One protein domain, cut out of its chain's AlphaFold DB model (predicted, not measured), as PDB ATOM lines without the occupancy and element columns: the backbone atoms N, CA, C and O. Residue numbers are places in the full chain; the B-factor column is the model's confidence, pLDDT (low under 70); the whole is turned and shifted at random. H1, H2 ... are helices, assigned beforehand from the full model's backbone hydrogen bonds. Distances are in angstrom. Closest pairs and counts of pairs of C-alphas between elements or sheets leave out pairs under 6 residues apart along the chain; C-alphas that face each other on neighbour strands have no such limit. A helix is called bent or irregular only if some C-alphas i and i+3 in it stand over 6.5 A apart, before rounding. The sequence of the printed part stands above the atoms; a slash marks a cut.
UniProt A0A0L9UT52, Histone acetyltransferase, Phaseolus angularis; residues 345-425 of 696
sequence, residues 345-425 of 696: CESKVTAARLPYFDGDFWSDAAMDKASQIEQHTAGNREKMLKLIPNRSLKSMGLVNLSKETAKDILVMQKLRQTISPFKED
ATOM      1  N   CYS A 345      17.531  16.495 -39.437       39.19
ATOM      2  CA  CYS A 345      17.699  15.437 -38.456       39.19
ATOM      3  C   CYS A 345      19.077  15.577 -37.795       39.19
ATOM      4  O   CYS A 345      20.079  15.054 -38.286       39.19
ATOM      5  N   GLU A 346      19.118  16.263 -36.650       42.41
ATOM      6  CA  GLU A 346      20.247  16.304 -35.707       42.41
ATOM      7  C   GLU A 346      20.469  14.936 -35.025       42.41
ATOM      8  O   GLU A 346      20.693  14.839 -33.820       42.41
ATOM      9  N   SER A 347      20.358  13.833 -35.774       48.03
ATOM     10  CA  SER A 347      20.582  12.499 -35.224       48.03
ATOM     11  C   SER A 347      22.022  12.393 -34.718       48.03
ATOM     12  O   SER A 347      22.976  12.658 -35.454       48.03
ATOM     13  N   LYS A 348      22.179  12.006 -33.446       59.09
ATOM     14  CA  LYS A 348      23.473  11.729 -32.806       59.09
ATOM     15  C   LYS A 348      24.280  10.801 -33.725       59.09
ATOM     16  O   LYS A 348      23.867   9.677 -34.023       59.09
ATOM     17  N   VAL A 349      25.405  11.297 -34.242       67.81
ATOM     18  CA  VAL A 349      26.357  10.496 -35.023       67.81
ATOM     19  C   VAL A 349      27.106   9.624 -34.022       67.81
ATOM     20  O   VAL A 349      28.042  10.090 -33.379       67.81
ATOM     21  N   THR A 350      26.625   8.395 -33.851       79.56
ATOM     22  CA  THR A 350      27.150   7.397 -32.912       79.56
ATOM     23  C   THR A 350      27.763   6.226 -33.669       79.56
ATOM     24  O   THR A 350      27.266   5.843 -34.736       79.56
ATOM     25  N   ALA A 351      28.823   5.643 -33.116       83.62
ATOM     26  CA  ALA A 351      29.448   4.450 -33.668       83.62
ATOM     27  C   ALA A 351      28.517   3.220 -33.610       83.62
ATOM     28  O   ALA A 351      28.650   2.344 -34.460       83.62
ATOM     29  N   ALA A 352      27.492   3.206 -32.744       85.25
ATOM     30  CA  ALA A 352      26.477   2.145 -32.676       85.25
ATOM     31  C   ALA A 352      25.589   2.037 -33.938       85.25
ATOM     32  O   ALA A 352      24.824   1.088 -34.102       85.25
ATOM     33  N   ARG A 353      25.653   3.018 -34.850       83.25
ATOM     34  CA  ARG A 353      24.953   2.976 -36.148       83.25
ATOM     35  C   ARG A 353      25.787   2.347 -37.260       83.25
ATOM     36  O   ARG A 353      25.230   2.060 -38.317       83.25
ATOM     37  N   LEU A 354      27.097   2.200 -37.065       88.50
ATOM     38  CA  LEU A 354      27.969   1.591 -38.060       88.50
ATOM     39  C   LEU A 354      27.755   0.072 -38.043       88.50
ATOM     40  O   LEU A 354      27.773  -0.510 -36.962       88.50
ATOM     41  N   PRO A 355      27.579  -0.579 -39.205       91.69
ATOM     42  CA  PRO A 355      27.550  -2.035 -39.279       91.69
ATOM     43  C   PRO A 355      28.815  -2.646 -38.671       91.69
ATOM     44  O   PRO A 355      29.875  -2.032 -38.731       91.69
ATOM     45  N   TYR A 356      28.728  -3.851 -38.124       93.62
ATOM     46  CA  TYR A 356      29.854  -4.554 -37.509       93.62
ATOM     47  C   TYR A 356      30.084  -5.888 -38.229       93.62
ATOM     48  O   TYR A 356      29.341  -6.846 -38.004       93.62
ATOM     49  N   PHE A 357      31.057  -5.960 -39.139       94.88
ATOM     50  CA  PHE A 357      31.327  -7.157 -39.946       94.88
ATOM     51  C   PHE A 357      32.641  -7.837 -39.565       94.88
ATOM     52  O   PHE A 357      33.568  -7.206 -39.057       94.88
ATOM     53  N   ASP A 358      32.749  -9.133 -39.868       89.69
ATOM     54  CA  ASP A 358      33.990  -9.867 -39.622       89.69
ATOM     55  C   ASP A 358      35.088  -9.391 -40.580       89.69
ATOM     56  O   ASP A 358      34.918  -9.429 -41.805       89.69
ATOM     57  N   GLY A 359      36.206  -8.934 -40.010       85.25
ATOM     58  CA  GLY A 359      37.364  -8.427 -40.742       85.25
ATOM     59  C   GLY A 359      37.168  -7.067 -41.418       85.25
ATOM     60  O   GLY A 359      37.917  -6.755 -42.351       85.25
ATOM     61  N   ASP A 360      36.176  -6.269 -41.003       88.94
ATOM     62  CA  ASP A 360      36.027  -4.906 -41.517       88.94
ATOM     63  C   ASP A 360      37.106  -3.943 -40.992       88.94
ATOM     64  O   ASP A 360      37.814  -4.195 -40.021       88.94
ATOM     65  N   PHE A 361      37.247  -2.806 -41.674       91.12
ATOM     66  CA  PHE A 361      38.232  -1.793 -41.301       91.12
ATOM     67  C   PHE A 361      37.765  -0.899 -40.144       91.12
ATOM     68  O   PHE A 361      38.573  -0.450 -39.330       91.12
ATOM     69  N   TRP A 362      36.485  -0.523 -40.129       89.88
ATOM     70  CA  TRP A 362      36.017   0.585 -39.295       89.88
ATOM     71  C   TRP A 362      35.728   0.167 -37.854       89.88
ATOM     72  O   TRP A 362      35.876   1.018 -36.979       89.88
ATOM     73  N   SER A 363      35.376  -1.094 -37.582       90.81
ATOM     74  CA  SER A 363      35.247  -1.595 -36.210       90.81
ATOM     75  C   SER A 363      36.612  -1.616 -35.518       90.81
ATOM     76  O   SER A 363      36.764  -1.023 -34.449       90.81
ATOM     77  N   ASP A 364      37.631  -2.183 -36.169       90.25
ATOM     78  CA  ASP A 364      39.010  -2.205 -35.671       90.25
ATOM     79  C   ASP A 364      39.556  -0.781 -35.489       90.25
ATOM     80  O   ASP A 364      40.071  -0.440 -34.422       90.25
ATOM     81  N   ALA A 365      39.344   0.109 -36.466       91.38
ATOM     82  CA  ALA A 365      39.737   1.508 -36.328       91.38
ATOM     83  C   ALA A 365      39.018   2.207 -35.159       91.38
ATOM     84  O   ALA A 365      39.642   2.992 -34.443       91.38
ATOM     85  N   ALA A 366      37.726   1.947 -34.944       90.69
ATOM     86  CA  ALA A 366      36.977   2.517 -33.825       90.69
ATOM     87  C   ALA A 366      37.532   2.042 -32.473       90.69
ATOM     88  O   ALA A 366      37.758   2.875 -31.591       90.69
ATOM     89  N   MET A 367      37.825   0.746 -32.333       90.81
ATOM     90  CA  MET A 367      38.423   0.164 -31.123       90.81
ATOM     91  C   MET A 367      39.820   0.719 -30.834       90.81
ATOM     92  O   MET A 367      40.121   1.088 -29.692       90.81
ATOM     93  N   ASP A 368      40.654   0.874 -31.864       90.19
ATOM     94  CA  ASP A 368      41.970   1.504 -31.739       90.19
ATOM     95  C   ASP A 368      41.849   2.947 -31.233       90.19
ATOM     96  O   ASP A 368      42.595   3.379 -30.345       90.19
ATOM     97  N   LYS A 369      40.891   3.721 -31.766       91.12
ATOM     98  CA  LYS A 369      40.654   5.100 -31.307       91.12
ATOM     99  C   LYS A 369      40.090   5.148 -29.897       91.12
ATOM    100  O   LYS A 369      40.531   6.010 -29.133       91.12
ATOM    101  N   ALA A 370      39.183   4.244 -29.541       88.56
ATOM    102  CA  ALA A 370      38.646   4.130 -28.190       88.56
ATOM    103  C   ALA A 370      39.773   3.874 -27.177       88.56
ATOM    104  O   ALA A 370      39.916   4.630 -26.215       88.56
ATOM    105  N   SER A 371      40.651   2.912 -27.471       88.88
ATOM    106  CA  SER A 371      41.810   2.572 -26.636       88.88
ATOM    107  C   SER A 371      42.784   3.748 -26.484       88.88
ATOM    108  O   SER A 371      43.235   4.056 -25.381       88.88
ATOM    109  N   GLN A 372      43.072   4.474 -27.570       88.06
ATOM    110  CA  GLN A 372      43.933   5.666 -27.532       88.06
ATOM    111  C   GLN A 372      43.336   6.801 -26.688       88.06
ATOM    112  O   GLN A 372      44.063   7.516 -25.996       88.06
ATOM    113  N   ILE A 373      42.017   7.006 -26.759       86.75
ATOM    114  CA  ILE A 373      41.321   8.015 -25.946       86.75
ATOM    115  C   ILE A 373      41.404   7.639 -24.467       86.75
ATOM    116  O   ILE A 373      41.701   8.495 -23.632       86.75
ATOM    117  N   GLU A 374      41.183   6.369 -24.146       85.69
ATOM    118  CA  GLU A 374      41.198   5.862 -22.779       85.69
ATOM    119  C   GLU A 374      42.586   5.983 -22.137       85.69
ATOM    120  O   GLU A 374      42.704   6.524 -21.037       85.69
ATOM    121  N   GLN A 375      43.645   5.628 -22.873       85.88
ATOM    122  CA  GLN A 375      45.036   5.813 -22.443       85.88
ATOM    123  C   GLN A 375      45.389   7.290 -22.213       85.88
ATOM    124  O   GLN A 375      45.986   7.635 -21.196       85.88
ATOM    125  N   HIS A 376      44.996   8.186 -23.126       84.69
ATOM    126  CA  HIS A 376      45.316   9.615 -23.018       84.69
ATOM    127  C   HIS A 376      44.559  10.313 -21.876       84.69
ATOM    128  O   HIS A 376      45.044  11.274 -21.278       84.69
ATOM    129  N   THR A 377      43.342   9.861 -21.578       81.56
ATOM    130  CA  THR A 377      42.472  10.490 -20.573       81.56
ATOM    131  C   THR A 377      42.530   9.796 -19.216       81.56
ATOM    132  O   THR A 377      41.986  10.334 -18.250       81.56
ATOM    133  N   ALA A 378      43.206   8.644 -19.119       79.94
ATOM    134  CA  ALA A 378      43.174   7.743 -17.965       79.94
ATOM    135  C   ALA A 378      41.732   7.419 -17.521       79.94
ATOM    136  O   ALA A 378      41.440   7.340 -16.331       79.94
ATOM    137  N   GLY A 379      40.802   7.344 -18.481       70.94
ATOM    138  CA  GLY A 379      39.377   7.122 -18.224       70.94
ATOM    139  C   GLY A 379      38.649   8.261 -17.491       70.94
ATOM    140  O   GLY A 379      37.524   8.057 -17.037       70.94
ATOM    141  N   ASN A 380      39.252   9.450 -17.358       78.44
ATOM    142  CA  ASN A 380      38.655  10.581 -16.647       78.44
ATOM    143  C   ASN A 380      37.695  11.387 -17.548       78.44
ATOM    144  O   ASN A 380      38.112  11.998 -18.537       78.44
ATOM    145  N   ARG A 381      36.418  11.456 -17.142       77.12
ATOM    146  CA  ARG A 381      35.335  12.155 -17.856       77.12
ATOM    147  C   ARG A 381      35.637  13.628 -18.141       77.12
ATOM    148  O   ARG A 381      35.415  14.092 -19.254       77.12
ATOM    149  N   GLU A 382      36.165  14.377 -17.178       75.31
ATOM    150  CA  GLU A 382      36.425  15.815 -17.351       75.31
ATOM    151  C   GLU A 382      37.513  16.075 -18.394       75.31
ATOM    152  O   GLU A 382      37.416  17.015 -19.186       75.31
ATOM    153  N   LYS A 383      38.537  15.215 -18.436       78.56
ATOM    154  CA  LYS A 383      39.580  15.279 -19.467       78.56
ATOM    155  C   LYS A 383      39.015  14.966 -20.852       78.56
ATOM    156  O   LYS A 383      39.423  15.608 -21.813       78.56
ATOM    157  N   MET A 384      38.070  14.028 -20.954       78.19
ATOM    158  CA  MET A 384      37.382  13.711 -22.214       78.19
ATOM    159  C   MET A 384      36.529  14.886 -22.696       78.19
ATOM    160  O   MET A 384      36.625  15.270 -23.858       78.19
ATOM    161  N   LEU A 385      35.762  15.518 -21.804       75.06
ATOM    162  CA  LEU A 385      34.930  16.672 -22.151       75.06
ATOM    163  C   LEU A 385      35.763  17.864 -22.647       75.06
ATOM    164  O   LEU A 385      35.360  18.522 -23.601       75.06
ATOM    165  N   LYS A 386      36.959  18.092 -22.084       78.25
ATOM    166  CA  LYS A 386      37.900  19.127 -22.563       78.25
ATOM    167  C   LYS A 386      38.397  18.898 -23.997       78.25
ATOM    168  O   LYS A 386      38.826  19.853 -24.638       78.25
ATOM    169  N   LEU A 387      38.362  17.662 -24.498       76.88
ATOM    170  CA  LEU A 387      38.755  17.332 -25.873       76.88
ATOM    171  C   LEU A 387      37.629  17.586 -26.888       76.88
ATOM    172  O   LEU A 387      37.900  17.625 -28.088       76.88
ATOM    173  N   ILE A 388      36.383  17.765 -26.435       75.38
ATOM    174  CA  ILE A 388      35.237  18.037 -27.308       75.38
ATOM    175  C   ILE A 388      35.114  19.559 -27.503       75.38
ATOM    176  O   ILE A 388      34.977  20.293 -26.525       75.38
ATOM    177  N   PRO A 389      35.111  20.077 -28.747       71.69
ATOM    178  CA  PRO A 389      34.944  21.509 -28.983       71.69
ATOM    179  C   PRO A 389      33.615  22.050 -28.425       71.69
ATOM    180  O   PRO A 389      32.546  21.516 -28.724       71.69
ATOM    181  N   ASN A 390      33.659  23.181 -27.709       64.12
ATOM    182  CA  ASN A 390      32.482  23.825 -27.094       64.12
ATOM    183  C   ASN A 390      31.339  24.136 -28.081       64.12
ATOM    184  O   ASN A 390      30.171  24.142 -27.696       64.12
ATOM    185  N   ARG A 391      31.653  24.381 -29.361       60.88
ATOM    186  CA  ARG A 391      30.648  24.569 -30.423       60.88
ATOM    187  C   ARG A 391      29.818  23.303 -30.658       60.88
ATOM    188  O   ARG A 391      28.613  23.420 -30.839       60.88
ATOM    189  N   SER A 392      30.453  22.130 -30.625       61.09
ATOM    190  CA  SER A 392      29.798  20.831 -30.815       61.09
ATOM    191  C   SER A 392      28.895  20.478 -29.631       61.09
ATOM    192  O   SER A 392      27.800  19.966 -29.829       61.09
ATOM    193  N   LEU A 393      29.317  20.816 -28.407       60.78
ATOM    194  CA  LEU A 393      28.512  20.638 -27.191       60.78
ATOM    195  C   LEU A 393      27.235  21.493 -27.226       60.78
ATOM    196  O   LEU A 393      26.148  20.996 -26.941       60.78
ATOM    197  N   LYS A 394      27.349  22.759 -27.656       56.94
ATOM    198  CA  LYS A 394      26.204  23.676 -27.798       56.94
ATOM    199  C   LYS A 394      25.231  23.258 -28.904       56.94
ATOM    200  O   LYS A 394      24.030  23.367 -28.700       56.94
ATOM    201  N   SER A 395      25.725  22.769 -30.047       53.94
ATOM    202  CA  SER A 395      24.868  22.309 -31.151       53.94
ATOM    203  C   SER A 395      24.131  21.001 -30.864       53.94
ATOM    204  O   SER A 395      23.186  20.694 -31.569       53.94
ATOM    205  N   MET A 396      24.570  20.214 -29.875       56.62
ATOM    206  CA  MET A 396      23.920  18.948 -29.518       56.62
ATOM    207  C   MET A 396      22.891  19.097 -28.385       56.62
ATOM    208  O   MET A 396      22.226  18.124 -28.062       56.62
ATOM    209  N   GLY A 397      22.762  20.275 -27.755       54.59
ATOM    210  CA  GLY A 397      21.797  20.512 -26.667       54.59
ATOM    211  C   GLY A 397      22.045  19.701 -25.382       54.59
ATOM    212  O   GLY A 397      21.178  19.645 -24.513       54.59
ATOM    213  N   LEU A 398      23.213  19.064 -25.242       56.78
ATOM    214  CA  LEU A 398      23.516  18.121 -24.160       56.78
ATOM    215  C   LEU A 398      24.230  18.833 -23.003       56.78
ATOM    216  O   LEU A 398      25.411  19.161 -23.096       56.78
ATOM    217  N   VAL A 399      23.508  19.065 -21.902       53.38
ATOM    218  CA  VAL A 399      24.013  19.780 -20.710       53.38
ATOM    219  C   VAL A 399      24.783  18.848 -19.754       53.38
ATOM    220  O   VAL A 399      25.647  19.311 -19.019       53.38
ATOM    221  N   ASN A 400      24.543  17.529 -19.814       60.94
ATOM    222  CA  ASN A 400      25.220  16.507 -19.004       60.94
ATOM    223  C   ASN A 400      25.507  15.247 -19.839       60.94
ATOM    224  O   ASN A 400      24.637  14.402 -20.016       60.94
ATOM    225  N   LEU A 401      26.727  15.121 -20.364       69.25
ATOM    226  CA  LEU A 401      27.168  13.935 -21.108       69.25
ATOM    227  C   LEU A 401      27.688  12.849 -20.149       69.25
ATOM    228  O   LEU A 401      28.528  13.142 -19.283       69.25
ATOM    229  N   SER A 402      27.230  11.605 -20.338       74.94
ATOM    230  CA  SER A 402      27.875  10.427 -19.744       74.94
ATOM    231  C   SER A 402      29.299  10.275 -20.291       74.94
ATOM    232  O   SER A 402      29.653  10.845 -21.335       74.94
ATOM    233  N   LYS A 403      30.161   9.563 -19.559       77.81
ATOM    234  CA  LYS A 403      31.553   9.331 -19.979       77.81
ATOM    235  C   LYS A 403      31.578   8.555 -21.302       77.81
ATOM    236  O   LYS A 403      32.394   8.848 -22.172       77.81
ATOM    237  N   GLU A 404      30.629   7.650 -21.462       76.69
ATOM    238  CA  GLU A 404      30.398   6.739 -22.573       76.69
ATOM    239  C   GLU A 404      29.933   7.538 -23.790       76.69
ATOM    240  O   GLU A 404      30.558   7.481 -24.848       76.69
ATOM    241  N   THR A 405      28.954   8.436 -23.622       80.12
ATOM    242  CA  THR A 405      28.550   9.332 -24.715       80.12
ATOM    243  C   THR A 405      29.686  10.264 -25.152       80.12
ATOM    244  O   THR A 405      29.864  10.513 -26.347       80.12
ATOM    245  N   ALA A 406      30.490  10.780 -24.217       80.56
ATOM    246  CA  ALA A 406      31.675  11.563 -24.570       80.56
ATOM    247  C   ALA A 406      32.722  10.710 -25.317       80.56
ATOM    248  O   ALA A 406      33.350  11.202 -26.260       80.56
ATOM    249  N   LYS A 407      32.890   9.436 -24.928       83.94
ATOM    250  CA  LYS A 407      33.765   8.457 -25.595       83.94
ATOM    251  C   LYS A 407      33.307   8.220 -27.030       83.94
ATOM    252  O   LYS A 407      34.112   8.412 -27.937       83.94
ATOM    253  N   ASP A 408      32.032   7.907 -27.238       85.62
ATOM    254  CA  ASP A 408      31.414   7.695 -28.552       85.62
ATOM    255  C   ASP A 408      31.608   8.905 -29.483       85.62
ATOM    256  O   ASP A 408      32.136   8.771 -30.589       85.62
ATOM    257  N   ILE A 409      31.315  10.122 -29.006       82.94
ATOM    258  CA  ILE A 409      31.509  11.355 -29.790       82.94
ATOM    259  C   ILE A 409      32.973  11.517 -30.222       82.94
ATOM    260  O   ILE A 409      33.251  11.834 -31.383       82.94
ATOM    261  N   LEU A 410      33.924  11.310 -29.307       85.88
ATOM    262  CA  LEU A 410      35.353  11.433 -29.609       85.88
ATOM    263  C   LEU A 410      35.834  10.338 -30.567       85.88
ATOM    264  O   LEU A 410      36.619  10.629 -31.477       85.88
ATOM    265  N   VAL A 411      35.363   9.099 -30.392       88.62
ATOM    266  CA  VAL A 411      35.646   7.984 -31.304       88.62
ATOM    267  C   VAL A 411      35.148   8.335 -32.697       88.62
ATOM    268  O   VAL A 411      35.939   8.305 -33.636       88.62
ATOM    269  N   MET A 412      33.898   8.779 -32.838       87.69
ATOM    270  CA  MET A 412      33.335   9.160 -34.134       87.69
ATOM    271  C   MET A 412      34.059  10.346 -34.773       87.69
ATOM    272  O   MET A 412      34.303  10.329 -35.981       87.69
ATOM    273  N   GLN A 413      34.489  11.348 -33.999       86.25
ATOM    274  CA  GLN A 413      35.305  12.454 -34.517       86.25
ATOM    275  C   GLN A 413      36.661  11.975 -35.056       86.25
ATOM    276  O   GLN A 413      37.060  12.367 -36.157       86.25
ATOM    277  N   LYS A 414      37.365  11.107 -34.321       89.25
ATOM    278  CA  LYS A 414      38.656  10.554 -34.764       89.25
ATOM    279  C   LYS A 414      38.499   9.567 -35.920       89.25
ATOM    280  O   LYS A 414      39.333   9.545 -36.828       89.25
ATOM    281  N   LEU A 415      37.436   8.770 -35.918       90.56
ATOM    282  CA  LEU A 415      37.128   7.824 -36.986       90.56
ATOM    283  C   LEU A 415      36.797   8.569 -38.281       90.56
ATOM    284  O   LEU A 415      37.337   8.235 -39.334       90.56
ATOM    285  N   ARG A 416      36.027   9.662 -38.191       88.69
ATOM    286  CA  ARG A 416      35.758  10.578 -39.310       88.69
ATOM    287  C   ARG A 416      37.048  11.080 -39.956       88.69
ATOM    288  O   ARG A 416      37.183  11.035 -41.176       88.69
ATOM    289  N   GLN A 417      38.001  11.541 -39.146       89.62
ATOM    290  CA  GLN A 417      39.310  12.000 -39.627       89.62
ATOM    291  C   GLN A 417      40.125  10.863 -40.251       89.62
ATOM    292  O   GLN A 417      40.828  11.086 -41.230       89.62
ATOM    293  N   THR A 418      40.001   9.652 -39.704       91.88
ATOM    294  CA  THR A 418      40.710   8.464 -40.186       91.88
ATOM    295  C   THR A 418      40.186   8.025 -41.550       91.88
ATOM    296  O   THR A 418      40.991   7.777 -42.432       91.88
ATOM    297  N   ILE A 419      38.867   7.973 -41.753       91.38
ATOM    298  CA  ILE A 419      38.241   7.460 -42.986       91.38
ATOM    299  C   ILE A 419      38.246   8.495 -44.120       91.38
ATOM    300  O   ILE A 419      38.359   8.125 -45.288       91.38
ATOM    301  N   SER A 420      38.155   9.791 -43.798       90.50
ATOM    302  CA  SER A 420      38.057  10.888 -44.778       90.50
ATOM    303  C   SER A 420      39.046  10.796 -45.961       90.50
ATOM    304  O   SER A 420      38.591  10.870 -47.107       90.50
ATOM    305  N   PRO A 421      40.364  10.553 -45.764       92.00
ATOM    306  CA  PRO A 421      41.343  10.549 -46.856       92.00
ATOM    307  C   PRO A 421      41.146   9.417 -47.871       92.00
ATOM    308  O   PRO A 421      41.685   9.465 -48.978       92.00
ATOM    309  N   PHE A 422      40.405   8.374 -47.505       90.56
ATOM    310  CA  PHE A 422      40.182   7.199 -48.340       90.56
ATOM    311  C   PHE A 422      38.715   6.761 -48.359       90.56
ATOM    312  O   PHE A 422      38.412   5.597 -48.610       90.56
ATOM    313  N   LYS A 423      37.795   7.715 -48.178       90.50
ATOM    314  CA  LYS A 423      36.349   7.465 -48.152       90.50
ATOM    315  C   LYS A 423      35.824   6.705 -49.374       90.50
ATOM    316  O   LYS A 423      34.973   5.840 -49.224       90.50
ATOM    317  N   GLU A 424      36.392   6.959 -50.554       91.88
ATOM    318  CA  GLU A 424      36.014   6.300 -51.815       91.88
ATOM    319  C   GLU A 424      36.377   4.802 -51.868       91.88
ATOM    320  O   GLU A 424      36.058   4.122 -52.840       91.88
ATOM    321  N   ASP A 425      37.083   4.268 -50.868       93.62
ATOM    322  CA  ASP A 425      37.353   2.829 -50.772       93.62
ATOM    323  C   ASP A 425      36.189   2.045 -50.173       93.62
ATOM    324  O   ASP A 425      36.114   0.834 -50.371       93.62
TER     325      ASP A 425
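This is residues 345 to 425 of the 696 residues of the protein "Histone acetyltransferase" of Phaseolus angularis (UniProt A0A0L9UT52). Two long helices, H1 and H4, run opposite ways and cross at a slant near their middles, while the short helix H2 sits where H1 ends and H4 begins. The short helix H3 hangs beyond H2, touching no helix, and at H4's far end residues 420 to 425 stick out past a kink. The printed part has 81 residues with four named helices, H1, H2, H3 and H4 in chain order, and no named strand; the class is all helix. The whole is compact, with a radius of gyration of the C-alphas of 13.1 A and spans of 36 by 33 by 21 A.

H4, residues 403 to 425, has a kink of 61 degrees near residue 419. It is irregular, with C-alphas 421 and 424 8.4 A apart, and its line is a rough one. With residues 407 to 415 alone it touches H1, residues 361 to 377, at a steep tilt of 43 degrees, opposite ways; the closest C-alphas, of Lys 369 and Val 411, are 5.8 A apart. With residues 403 to 410 alone H4 touches H2, residues 381 to 387, the same way at a steep tilt of 36 degrees, only just past shallow; the closest C-alphas, of Arg 381 and Lys 403, are 5.2 A apart. H1, with residues 373 to 377 alone, and H2 only just touch, with 3 pairs of C-alphas within 8 A, the closest those of Thr 377 and Lys 383 at 5.7 A. H3, residues 390 to 395, is apart from H1, H2 and H4. Every O i to N i+4 pair is within hydrogen-bond range in H1 and H3, against 2 of 3 in H2 and 15 of 19 in H4.

H4 measures 32.0 A from C-alpha 403 to C-alpha 425 at (37.353, 2.829, -50.772). H1 measures 24.5 A from C-alpha 361 at (38.232, -1.793, -41.301) to C-alpha 377. H2 measures 10.1 A and H3 8.8 A.

The two C-alphas farthest apart, of Gly 359 and Val 399, are 37.1 A apart. The printed part has no cut; the links H1 to H2 and H2 to H3 are tight, and H3 to H4 is short. Residues 345 to 360 hold no named element. The mean pLDDT of the printed part is 79.4, with residues 345 to 349 and 390 to 401 under 70.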